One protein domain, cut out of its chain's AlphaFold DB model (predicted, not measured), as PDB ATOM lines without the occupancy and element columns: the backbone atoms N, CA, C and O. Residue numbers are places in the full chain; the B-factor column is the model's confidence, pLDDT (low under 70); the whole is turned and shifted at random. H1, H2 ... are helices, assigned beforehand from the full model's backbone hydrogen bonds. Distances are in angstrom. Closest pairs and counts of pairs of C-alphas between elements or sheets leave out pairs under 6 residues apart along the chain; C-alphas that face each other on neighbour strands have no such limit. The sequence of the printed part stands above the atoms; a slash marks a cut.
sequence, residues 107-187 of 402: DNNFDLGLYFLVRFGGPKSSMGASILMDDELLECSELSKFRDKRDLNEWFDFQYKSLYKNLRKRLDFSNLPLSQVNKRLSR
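This is residues 107 to 187 of the 402 residues of an uncharacterized protein of Theileria parva (UniProt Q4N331). Short helices H3, H2, H1 and H6 form one layer with H1 in its middle, and long helix H5 runs along one side of it, H4 leading across. The 81 printed residues hold six named helices, H1 to H6, and no named strand: all helix, compact, radius of gyration of the C-alphas 12.8 A, spans 36 by 28 by 19 A.

H1 is residues 112 to 119, from C-alpha 112 at (167.589, 128.599, 101.620); H2 126 to 131; H3 135 to 138; H4 142 to 145. H5, 149 to 168, is 27.9 A long. H6, 178 to 185, ends at C-alpha 185 (179.405, 134.806, 103.360).

H1, the hub, touches H2 in a hairpin (C-alphas 117 and 128 closest, 5.3 A), shallow tilt of 15 degrees. It touches H6 (119 and 182, 4.9 A), steep tilt of 43 degrees, opposite ways. It only just touches H3 (113 and 137, 5.7 A) and H4 (114 and 143, 6.9 A), each with 3 pairs of C-alphas within 8 A. H5 touches H6 with residues 160 to 167 alone (163 and 185, 6.2 A), about perpendicular at 79 degrees. Every O i to N i+4 pair is within hydrogen-bond range in H1, H2, H5 and H6; H3 and H4 are too short for one.

The farthest C-alphas, Glu 139 and Asn 175, are 36.6 A apart. The printed part has no cut and no long link; residue 108 is under pLDDT 70.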
ATOM      1  N   ASP A 107     168.163 116.583 104.251       71.69
ATOM      2  CA  ASP A 107     169.458 115.962 103.942       71.69
ATOM      3  C   ASP A 107     169.969 116.231 102.524       71.69
ATOM      4  O   ASP A 107     171.182 116.323 102.341       71.69
ATOM      5  N   ASN A 108     169.081 116.464 101.554       69.81
ATOM      6  CA  ASN A 108     169.432 116.713 100.152       69.81
ATOM      7  C   ASN A 108     169.122 118.143  99.671       69.81
ATOM      8  O   ASN A 108     169.375 118.460  98.509       69.81
ATOM      9  N   ASN A 109     168.602 119.016 100.537       76.75
ATOM     10  CA  ASN A 109     168.257 120.392 100.187       76.75
ATOM     11  C   ASN A 109     169.417 121.377 100.440       76.75
ATOM     12  O   ASN A 109     170.237 121.184 101.342       76.75
ATOM     13  N   PHE A 110     169.468 122.461  99.663       83.75
ATOM     14  CA  PHE A 110     170.262 123.640 100.017       83.75
ATOM     15  C   PHE A 110     169.459 124.490 101.005       83.75
ATOM     16  O   PHE A 110     168.291 124.784 100.752       83.75
ATOM     17  N   ASP A 111     170.074 124.877 102.122       88.06
ATOM     18  CA  ASP A 111     169.391 125.624 103.176       88.06
ATOM     19  C   ASP A 111     169.155 127.083 102.759       88.06
ATOM     20  O   ASP A 111     170.007 127.965 102.913       88.06
ATOM     21  N   LEU A 112     167.982 127.313 102.174       88.62
ATOM     22  CA  LEU A 112     167.589 128.599 101.620       88.62
ATOM     23  C   LEU A 112     167.236 129.618 102.718       88.62
ATOM     24  O   LEU A 112     167.577 130.794 102.576       88.62
ATOM     25  N   GLY A 113     166.638 129.163 103.826       90.12
ATOM     26  CA  GLY A 113     166.362 129.990 105.002       90.12
ATOM     27  C   GLY A 113     167.655 130.538 105.604       90.12
ATOM     28  O   GLY A 113     167.829 131.754 105.704       90.12
ATOM     29  N   LEU A 114     168.628 129.663 105.885       91.38
ATOM     30  CA  LEU A 114     169.951 130.063 106.376       91.38
ATOM     31  C   LEU A 114     170.697 130.951 105.371       91.38
ATOM     32  O   LEU A 114     171.335 131.930 105.765       91.38
ATOM     33  N   TYR A 115     170.596 130.656 104.071       92.69
ATOM     34  CA  TYR A 115     171.178 131.493 103.020       92.69
ATOM     35  C   TYR A 115     170.651 132.926 103.053       92.69
ATOM     36  O   TYR A 115     171.455 133.864 103.041       92.69
ATOM     37  N   PHE A 116     169.331 133.110 103.110       92.31
ATOM     38  CA  PHE A 116     168.749 134.444 103.186       92.31
ATOM     39  C   PHE A 116     169.073 135.119 104.523       92.31
ATOM     40  O   PHE A 116     169.476 136.284 104.527       92.31
ATOM     41  N   LEU A 117     169.018 134.384 105.635       92.56
ATOM     42  CA  LEU A 117     169.337 134.903 106.962       92.56
ATOM     43  C   LEU A 117     170.772 135.461 107.019       92.56
ATOM     44  O   LEU A 117     170.972 136.608 107.417       92.56
ATOM     45  N   VAL A 118     171.771 134.724 106.513       93.06
ATOM     46  CA  VAL A 118     173.155 135.225 106.378       93.06
ATOM     47  C   VAL A 118     173.231 136.397 105.391       93.06
ATOM     48  O   VAL A 118     173.859 137.416 105.683       93.06
ATOM     49  N   ARG A 119     172.573 136.296 104.227       92.62
ATOM     50  CA  ARG A 119     172.595 137.317 103.162       92.62
ATOM     51  C   ARG A 119     172.065 138.679 103.620       92.62
ATOM     52  O   ARG A 119     172.546 139.699 103.109       92.62
ATOM     53  N   PHE A 120     171.101 138.699 104.539       90.19
ATOM     54  CA  PHE A 120     170.413 139.899 105.024       90.19
ATOM     55  C   PHE A 120     170.782 140.306 106.464       90.19
ATOM     56  O   PHE A 120     170.111 141.153 107.049       90.19
ATOM     57  N   GLY A 121     171.884 139.787 107.018       84.38
ATOM     58  CA  GLY A 121     172.455 140.289 108.278       84.38
ATOM     59  C   GLY A 121     171.897 139.670 109.563       84.38
ATOM     60  O   GLY A 121     172.062 140.250 110.631       84.38
ATOM     61  N   GLY A 122     171.292 138.489 109.470       91.19
ATOM     62  CA  GLY A 122     170.952 137.645 110.611       91.19
ATOM     63  C   GLY A 122     169.589 137.914 111.262       91.19
ATOM     64  O   GLY A 122     168.859 138.810 110.840       91.19
ATOM     65  N   PRO A 123     169.252 137.159 112.325       90.31
ATOM     66  CA  PRO A 123     167.938 137.167 112.994       90.31
ATOM     67  C   PRO A 123     167.450 138.517 113.532       90.31
ATOM     68  O   PRO A 123     166.273 138.671 113.858       90.31
ATOM     69  N   LYS A 124     168.373 139.469 113.706       87.44
ATOM     70  CA  LYS A 124     168.126 140.795 114.287       87.44
ATOM     71  C   LYS A 124     167.782 141.851 113.230       87.44
ATOM     72  O   LYS A 124     167.372 142.944 113.603       87.44
ATOM     73  N   SER A 125     167.957 141.564 111.934       87.81
ATOM     74  CA  SER A 125     167.540 142.483 110.869       87.81
ATOM     75  C   SER A 125     166.043 142.344 110.575       87.81
ATOM     76  O   SER A 125     165.453 141.294 110.824       87.81
ATOM     77  N   SER A 126     165.419 143.387 110.020       87.50
ATOM     78  CA  SER A 126     163.995 143.367 109.648       87.50
ATOM     79  C   SER A 126     163.671 142.229 108.676       87.50
ATOM     80  O   SER A 126     162.760 141.446 108.918       87.50
ATOM     81  N   MET A 127     164.482 142.080 107.626       87.25
ATOM     82  CA  MET A 127     164.361 140.987 106.659       87.25
ATOM     83  C   MET A 127     164.638 139.617 107.301       87.25
ATOM     84  O   MET A 127     163.963 138.643 106.986       87.25
ATOM     85  N   GLY A 128     165.601 139.536 108.228       87.94
ATOM     86  CA  GLY A 128     165.876 138.327 109.008       87.94
ATOM     87  C   GLY A 128     164.694 137.899 109.874       87.94
ATOM     88  O   GLY A 128     164.398 136.711 109.948       87.94
ATOM     89  N   ALA A 129     163.973 138.852 110.467       86.50
ATOM     90  CA  ALA A 129     162.740 138.576 111.192       86.50
ATOM     91  C   ALA A 129     161.633 138.049 110.263       86.50
ATOM     92  O   ALA A 129     160.978 137.083 110.631       86.50
ATOM     93  N   SER A 130     161.466 138.606 109.056       88.62
ATOM     94  CA  SER A 130     160.513 138.081 108.060       88.62
ATOM     95  C   SER A 130     160.841 136.648 107.626       88.62
ATOM     96  O   SER A 130     159.948 135.815 107.568       88.62
ATOM     97  N   ILE A 131     162.121 136.335 107.393       88.94
ATOM     98  CA  ILE A 131     162.595 134.979 107.045       88.94
ATOM     99  C   ILE A 131     162.294 133.965 108.158       88.94
ATOM    100  O   ILE A 131     162.021 132.804 107.876       88.94
ATOM    101  N   LEU A 132     162.347 134.396 109.421       89.38
ATOM    102  CA  LEU A 132     162.058 133.555 110.586       89.38
ATOM    103  C   LEU A 132     160.554 133.407 110.893       89.38
ATOM    104  O   LEU A 132     160.218 132.738 111.864       89.38
ATOM    105  N   MET A 133     159.675 134.022 110.095       87.62
ATOM    106  CA  MET A 133     158.211 133.889 110.177       87.62
ATOM    107  C   MET A 133     157.621 133.117 108.978       87.62
ATOM    108  O   MET A 133     156.405 133.000 108.868       87.62
ATOM    109  N   ASP A 134     158.464 132.640 108.057       89.06
ATOM    110  CA  ASP A 134     158.062 131.919 106.845       89.06
ATOM    111  C   ASP A 134     158.209 130.403 107.065       89.06
ATOM    112  O   ASP A 134     159.280 129.821 106.874       89.06
ATOM    113  N   ASP A 135     157.125 129.759 107.507       85.44
ATOM    114  CA  ASP A 135     157.111 128.327 107.835       85.44
ATOM    115  C   ASP A 135     157.478 127.429 106.634       85.44
ATOM    116  O   ASP A 135     158.149 126.408 106.808       85.44
ATOM    117  N   GLU A 136     157.107 127.812 105.404       85.81
ATOM    118  CA  GLU A 136     157.430 127.049 104.188       85.81
ATOM    119  C   GLU A 136     158.930 127.103 103.861       85.81
ATOM    120  O   GLU A 136     159.537 126.104 103.454       85.81
ATOM    121  N   LEU A 137     159.556 128.265 104.062       85.19
ATOM    122  CA  LEU A 137     160.999 128.446 103.911       85.19
ATOM    123  C   LEU A 137     161.789 127.693 104.995       85.19
ATOM    124  O   LEU A 137     162.902 127.218 104.730       85.19
ATOM    125  N   LEU A 138     161.221 127.566 106.198       88.19
ATOM    126  CA  LEU A 138     161.845 126.914 107.349       88.19
ATOM    127  C   LEU A 138     161.660 125.382 107.384       88.19
ATOM    128  O   LEU A 138     162.554 124.715 107.914       88.19
ATOM    129  N   GLU A 139     160.604 124.800 106.782       85.19
ATOM    130  CA  GLU A 139     160.299 123.340 106.798       85.19
ATOM    131  C   GLU A 139     161.543 122.476 106.491       85.19
ATOM    132  O   GLU A 139     161.745 121.418 107.085       85.19
ATOM    133  N   CYS A 140     162.414 122.940 105.587       83.00
ATOM    134  CA  CYS A 140     163.621 122.234 105.140       83.00
ATOM    135  C   CYS A 140     164.952 122.948 105.470       83.00
ATOM    136  O   CYS A 140     165.940 122.744 104.753       83.00
ATOM    137  N   SER A 141     164.981 123.787 106.510       87.81
ATOM    138  CA  SER A 141     166.154 124.542 106.986       87.81
ATOM    139  C   SER A 141     166.778 123.927 108.253       87.81
ATOM    140  O   SER A 141     166.105 123.230 109.004       87.81
ATOM    141  N   GLU A 142     168.051 124.218 108.546       87.50
ATOM    142  CA  GLU A 142     168.645 124.052 109.887       87.50
ATOM    143  C   GLU A 142     167.842 124.813 110.955       87.50
ATOM    144  O   GLU A 142     167.769 124.390 112.109       87.50
ATOM    145  N   LEU A 143     167.245 125.944 110.565       88.69
ATOM    146  CA  LEU A 143     166.611 126.910 111.458       88.69
ATOM    147  C   LEU A 143     165.348 126.369 112.152       88.69
ATOM    148  O   LEU A 143     165.081 126.762 113.284       88.69
ATOM    149  N   SER A 144     164.613 125.434 111.540       87.56
ATOM    150  CA  SER A 144     163.395 124.846 112.132       87.56
ATOM    151  C   SER A 144     163.660 123.918 113.322       87.56
ATOM    152  O   SER A 144     162.731 123.536 114.034       87.56
ATOM    153  N   LYS A 145     164.926 123.571 113.587       87.88
ATOM    154  CA  LYS A 145     165.326 122.802 114.776       87.88
ATOM    155  C   LYS A 145     165.221 123.616 116.068       87.88
ATOM    156  O   LYS A 145     165.113 123.028 117.143       87.88
ATOM    157  N   PHE A 146     165.267 124.945 115.981       89.62
ATOM    158  CA  PHE A 146     165.272 125.832 117.140       89.62
ATOM    159  C   PHE A 146     163.855 126.305 117.455       89.62
ATOM    160  O   PHE A 146     163.239 127.016 116.668       89.62
ATOM    161  N   ARG A 147     163.351 125.934 118.636       83.38
ATOM    162  CA  ARG A 147     162.080 126.458 119.164       83.38
ATOM    163  C   ARG A 147     162.257 127.831 119.809       83.38
ATOM    164  O   ARG A 147     161.377 128.677 119.697       83.38
ATOM    165  N   ASP A 148     163.409 128.055 120.437       89.50
ATOM    166  CA  ASP A 148     163.718 129.289 121.147       89.50
ATOM    167  C   ASP A 148     164.591 130.238 120.323       89.50
ATOM    168  O   ASP A 148     165.655 129.893 119.800       89.50
ATOM    169  N   LYS A 149     164.163 131.504 120.269       86.75
ATOM    170  CA  LYS A 149     164.865 132.569 119.539       86.75
ATOM    171  C   LYS A 149     166.250 132.881 120.126       86.75
ATOM    172  O   LYS A 149     167.091 133.428 119.416       86.75
ATOM    173  N   ARG A 150     166.500 132.563 121.403       89.38
ATOM    174  CA  ARG A 150     167.818 132.733 122.044       89.38
ATOM    175  C   ARG A 150     168.829 131.755 121.447       89.38
ATOM    176  O   ARG A 150     169.818 132.198 120.873       89.38
ATOM    177  N   ASP A 151     168.514 130.470 121.488       91.69
ATOM    178  CA  ASP A 151     169.357 129.383 120.991       91.69
ATOM    179  C   ASP A 151     169.639 129.536 119.490       91.69
ATOM    180  O   ASP A 151     170.781 129.397 119.051       91.69
ATOM    181  N   LEU A 152     168.624 129.937 118.709       92.69
ATOM    182  CA  LEU A 152     168.785 130.272 117.291       92.69
ATOM    183  C   LEU A 152     169.794 131.411 117.075       92.69
ATOM    184  O   LEU A 152     170.614 131.334 116.161       92.69
ATOM    185  N   ASN A 153     169.757 132.466 117.900       92.12
ATOM    186  CA  ASN A 153     170.707 133.580 117.808       92.12
ATOM    187  C   ASN A 153     172.135 133.141 118.151       92.12
ATOM    188  O   ASN A 153     173.067 133.505 117.439       92.12
ATOM    189  N   GLU A 154     172.315 132.369 119.225       93.44
ATOM    190  CA  GLU A 154     173.633 131.900 119.667       93.44
ATOM    191  C   GLU A 154     174.261 130.946 118.644       93.44
ATOM    192  O   GLU A 154     175.427 131.110 118.263       93.44
ATOM    193  N   TRP A 155     173.467 130.011 118.113       94.12
ATOM    194  CA  TRP A 155     173.883 129.138 117.019       94.12
ATOM    195  C   TRP A 155     174.195 129.930 115.743       94.12
ATOM    196  O   TRP A 155     175.238 129.704 115.126       94.12
ATOM    197  N   PHE A 156     173.354 130.900 115.363       94.00
ATOM    198  CA  PHE A 156     173.602 131.739 114.189       94.00
ATOM    199  C   PHE A 156     174.904 132.535 114.334       94.00
ATOM    200  O   PHE A 156     175.722 132.534 113.413       94.00
ATOM    201  N   ASP A 157     175.140 133.165 115.488       93.00
ATOM    202  CA  ASP A 157     176.365 133.923 115.752       93.00
ATOM    203  C   ASP A 157     177.608 133.012 115.702       93.00
ATOM    204  O   ASP A 157     178.660 133.433 115.211       93.00
ATOM    205  N   PHE A 158     177.505 131.750 116.138       92.81
ATOM    206  CA  PHE A 158     178.567 130.749 115.982       92.81
ATOM    207  C   PHE A 158     178.825 130.392 114.506       92.81
ATOM    208  O   PHE A 158     179.972 130.465 114.046       92.81
ATOM    209  N   GLN A 159     177.780 130.068 113.734       90.62
ATOM    210  CA  GLN A 159     177.910 129.750 112.305       90.62
ATOM    211  C   GLN A 159     178.460 130.935 111.507       90.62
ATOM    212  O   GLN A 159     179.380 130.780 110.701       90.62
ATOM    213  N   TYR A 160     177.960 132.141 111.776       92.19
ATOM    214  CA  TYR A 160     178.403 133.369 111.130       92.19
ATOM    215  C   TYR A 160     179.888 133.649 111.414       92.19
ATOM    216  O   TYR A 160     180.650 133.909 110.481       92.19
ATOM    217  N   LYS A 161     180.348 133.500 112.668       91.75
ATOM    218  CA  LYS A 161     181.779 133.596 113.029       91.75
ATOM    219  C   LYS A 161     182.633 132.545 112.309       91.75
ATOM    220  O   LYS A 161     183.733 132.867 111.853       91.75
ATOM    221  N   SER A 162     182.137 131.314 112.167       91.56
ATOM    222  CA  SER A 162     182.819 130.233 111.439       91.56
ATOM    223  C   SER A 162     182.982 130.556 109.946       91.56
ATOM    224  O   SER A 162     184.098 130.526 109.415       91.56
ATOM    225  N   LEU A 163     181.897 130.972 109.280       90.62
ATOM    226  CA  LEU A 163     181.909 131.430 107.885       90.62
ATOM    227  C   LEU A 163     182.847 132.631 107.696       90.62
ATOM    228  O   LEU A 163     183.653 132.636 106.767       90.62
ATOM    229  N   TYR A 164     182.809 133.606 108.608       90.62
ATOM    230  CA  TYR A 164     183.674 134.788 108.575       90.62
ATOM    231  C   TYR A 164     185.158 134.414 108.671       90.62
ATOM    232  O   TYR A 164     185.972 134.874 107.867       90.62
ATOM    233  N   LYS A 165     185.516 133.521 109.603       89.88
ATOM    234  CA  LYS A 165     186.883 132.998 109.756       89.88
ATOM    235  C   LYS A 165     187.353 132.254 108.504       89.88
ATOM    236  O   LYS A 165     188.513 132.389 108.123       89.88
ATOM    237  N   ASN A 166     186.474 131.492 107.852       88.00
ATOM    238  CA  ASN A 166     186.807 130.753 106.634       88.00
ATOM    239  C   ASN A 166     186.959 131.662 105.408       88.00
ATOM    240  O   ASN A 166     187.913 131.488 104.651       88.00
ATOM    241  N   LEU A 167     186.090 132.663 105.241       88.44
ATOM    242  CA  LEU A 167     186.206 133.647 104.164       88.44
ATOM    243  C   LEU A 167     187.483 134.498 104.333       88.44
ATOM    244  O   LEU A 167     188.207 134.704 103.359       88.44
ATOM    245  N   ARG A 168     187.822 134.909 105.568       87.62
ATOM    246  CA  ARG A 168     188.994 135.766 105.871       87.62
ATOM    247  C   ARG A 168     190.338 135.087 105.589       87.62
ATOM    248  O   ARG A 168     191.326 135.764 105.342       87.62
ATOM    249  N   LYS A 169     190.386 133.750 105.575       87.00
ATOM    250  CA  LYS A 169     191.570 132.990 105.127       87.00
ATOM    251  C   LYS A 169     191.833 133.102 103.620       87.00
ATOM    252  O   LYS A 169     192.922 132.743 103.189       87.00
ATOM    253  N   ARG A 170     190.839 133.504 102.816       82.88
ATOM    254  CA  ARG A 170     190.910 133.499 101.343       82.88
ATOM    255  C   ARG A 170     190.936 134.890 100.719       82.88
ATOM    256  O   ARG A 170     191.479 135.037  99.632       82.88
ATOM    257  N   LEU A 171     190.328 135.881 101.365       83.00
ATOM    258  CA  LEU A 171     190.320 137.280 100.932       83.00
ATOM    259  C   LEU A 171     190.465 138.199 102.147       83.00
ATOM    260  O   LEU A 171     189.952 137.876 103.218       83.00
ATOM    261  N   ASP A 172     191.063 139.374 101.951       81.81
ATOM    262  CA  ASP A 172     190.805 140.513 102.832       81.81
ATOM    263  C   ASP A 172     189.571 141.289 102.337       81.81
ATOM    264  O   ASP A 172     189.268 141.360 101.140       81.81
ATOM    265  N   PHE A 173     188.806 141.806 103.287       81.81
ATOM    266  CA  PHE A 173     187.574 142.565 103.084       81.81
ATOM    267  C   PHE A 173     187.313 143.548 104.236       81.81
ATOM    268  O   PHE A 173     186.181 143.980 104.435       81.81
ATOM    269  N   SER A 174     188.377 143.943 104.942       78.31
ATOM    270  CA  SER A 174     188.441 145.070 105.882       78.31
ATOM    271  C   SER A 174     187.726 146.339 105.382       78.31
ATOM    272  O   SER A 174     187.000 146.970 106.143       78.31
ATOM    273  N   ASN A 175     187.858 146.657 104.089       83.69
ATOM    274  CA  ASN A 175     187.291 147.859 103.459       83.69
ATOM    275  C   ASN A 175     185.919 147.655 102.774       83.69
ATOM    276  O   ASN A 175     185.462 148.535 102.046       83.69
ATOM    277  N   LEU A 176     185.266 146.494 102.921       86.06
ATOM    278  CA  LEU A 176     184.000 146.201 102.230       86.06
ATOM    279  C   LEU A 176     182.776 146.447 103.127       86.06
ATOM    280  O   LEU A 176     182.773 146.040 104.288       86.06
ATOM    281  N   PRO A 177     181.685 147.040 102.598       89.00
ATOM    282  CA  PRO A 177     180.485 147.284 103.385       89.00
ATOM    283  C   PRO A 177     179.822 145.962 103.784       89.00
ATOM    284  O   PRO A 177     179.792 145.002 103.006       89.00
ATOM    285  N   LEU A 178     179.224 145.935 104.978       86.69
ATOM    286  CA  LEU A 178     178.649 144.732 105.592       86.69
ATOM    287  C   LEU A 178     177.666 143.987 104.668       86.69
ATOM    288  O   LEU A 178     177.661 142.761 104.621       86.69
ATOM    289  N   SER A 179     176.890 144.704 103.849       86.56
ATOM    290  CA  SER A 179     175.971 144.110 102.867       86.56
ATOM    291  C   SER A 179     176.677 143.290 101.772       86.56
ATOM    292  O   SER A 179     176.145 142.268 101.324       86.56
ATOM    293  N   GLN A 180     177.883 143.692 101.353       87.88
ATOM    294  CA  GLN A 180     178.714 142.929 100.420       87.88
ATOM    295  C   GLN A 180     179.434 141.771 101.113       87.88
ATOM    296  O   GLN A 180     179.547 140.700 100.515       87.88
ATOM    297  N   VAL A 181     179.864 141.951 102.366       90.25
ATOM    298  CA  VAL A 181     180.427 140.869 103.189       90.25
ATOM    299  C   VAL A 181     179.386 139.758 103.368       90.25
ATOM    300  O   VAL A 181     179.645 138.622 102.980       90.25
ATOM    301  N   ASN A 182     178.160 140.089 103.782       90.50
ATOM    302  CA  ASN A 182     177.036 139.152 103.916       90.50
ATOM    303  C   ASN A 182     176.717 138.412 102.603       90.50
ATOM    304  O   ASN A 182     176.494 137.203 102.602       90.50
ATOM    305  N   LYS A 183     176.763 139.113 101.458       90.19
ATOM    306  CA  LYS A 183     176.592 138.520 100.116       90.19
ATOM    307  C   LYS A 183     177.724 137.558  99.726       90.19
ATOM    308  O   LYS A 183     177.502 136.681  98.890       90.19
ATOM    309  N   ARG A 184     178.934 137.717 100.275       90.31
ATOM    310  CA  ARG A 184     180.048 136.768 100.096       90.31
ATOM    311  C   ARG A 184     179.916 135.589 101.063       90.31
ATOM    312  O   ARG A 184     179.995 134.453 100.611       90.31
ATOM    313  N   LEU A 185     179.612 135.840 102.338       90.81
ATOM    314  CA  LEU A 185     179.405 134.806 103.360       90.81
ATOM    315  C   LEU A 185     178.276 133.835 102.998       90.81
ATOM    316  O   LEU A 185     178.464 132.627 103.095       90.81
ATOM    317  N   SER A 186     177.138 134.324 102.494       89.88
ATOM    318  CA  SER A 186     176.031 133.440 102.105       89.88
ATOM    319  C   SER A 186     176.390 132.505 100.937       89.88
ATOM    320  O   SER A 186     175.792 131.444 100.786       89.88
ATOM    321  N   ARG A 187     177.406 132.838 100.126       87.00
ATOM    322  CA  ARG A 187     177.905 131.987  99.026       87.00
ATOM    323  C   ARG A 187     178.891 130.902  99.469       87.00
ATOM    324  O   ARG A 187     179.119 129.981  98.676       87.00
TER     325      ARG A 187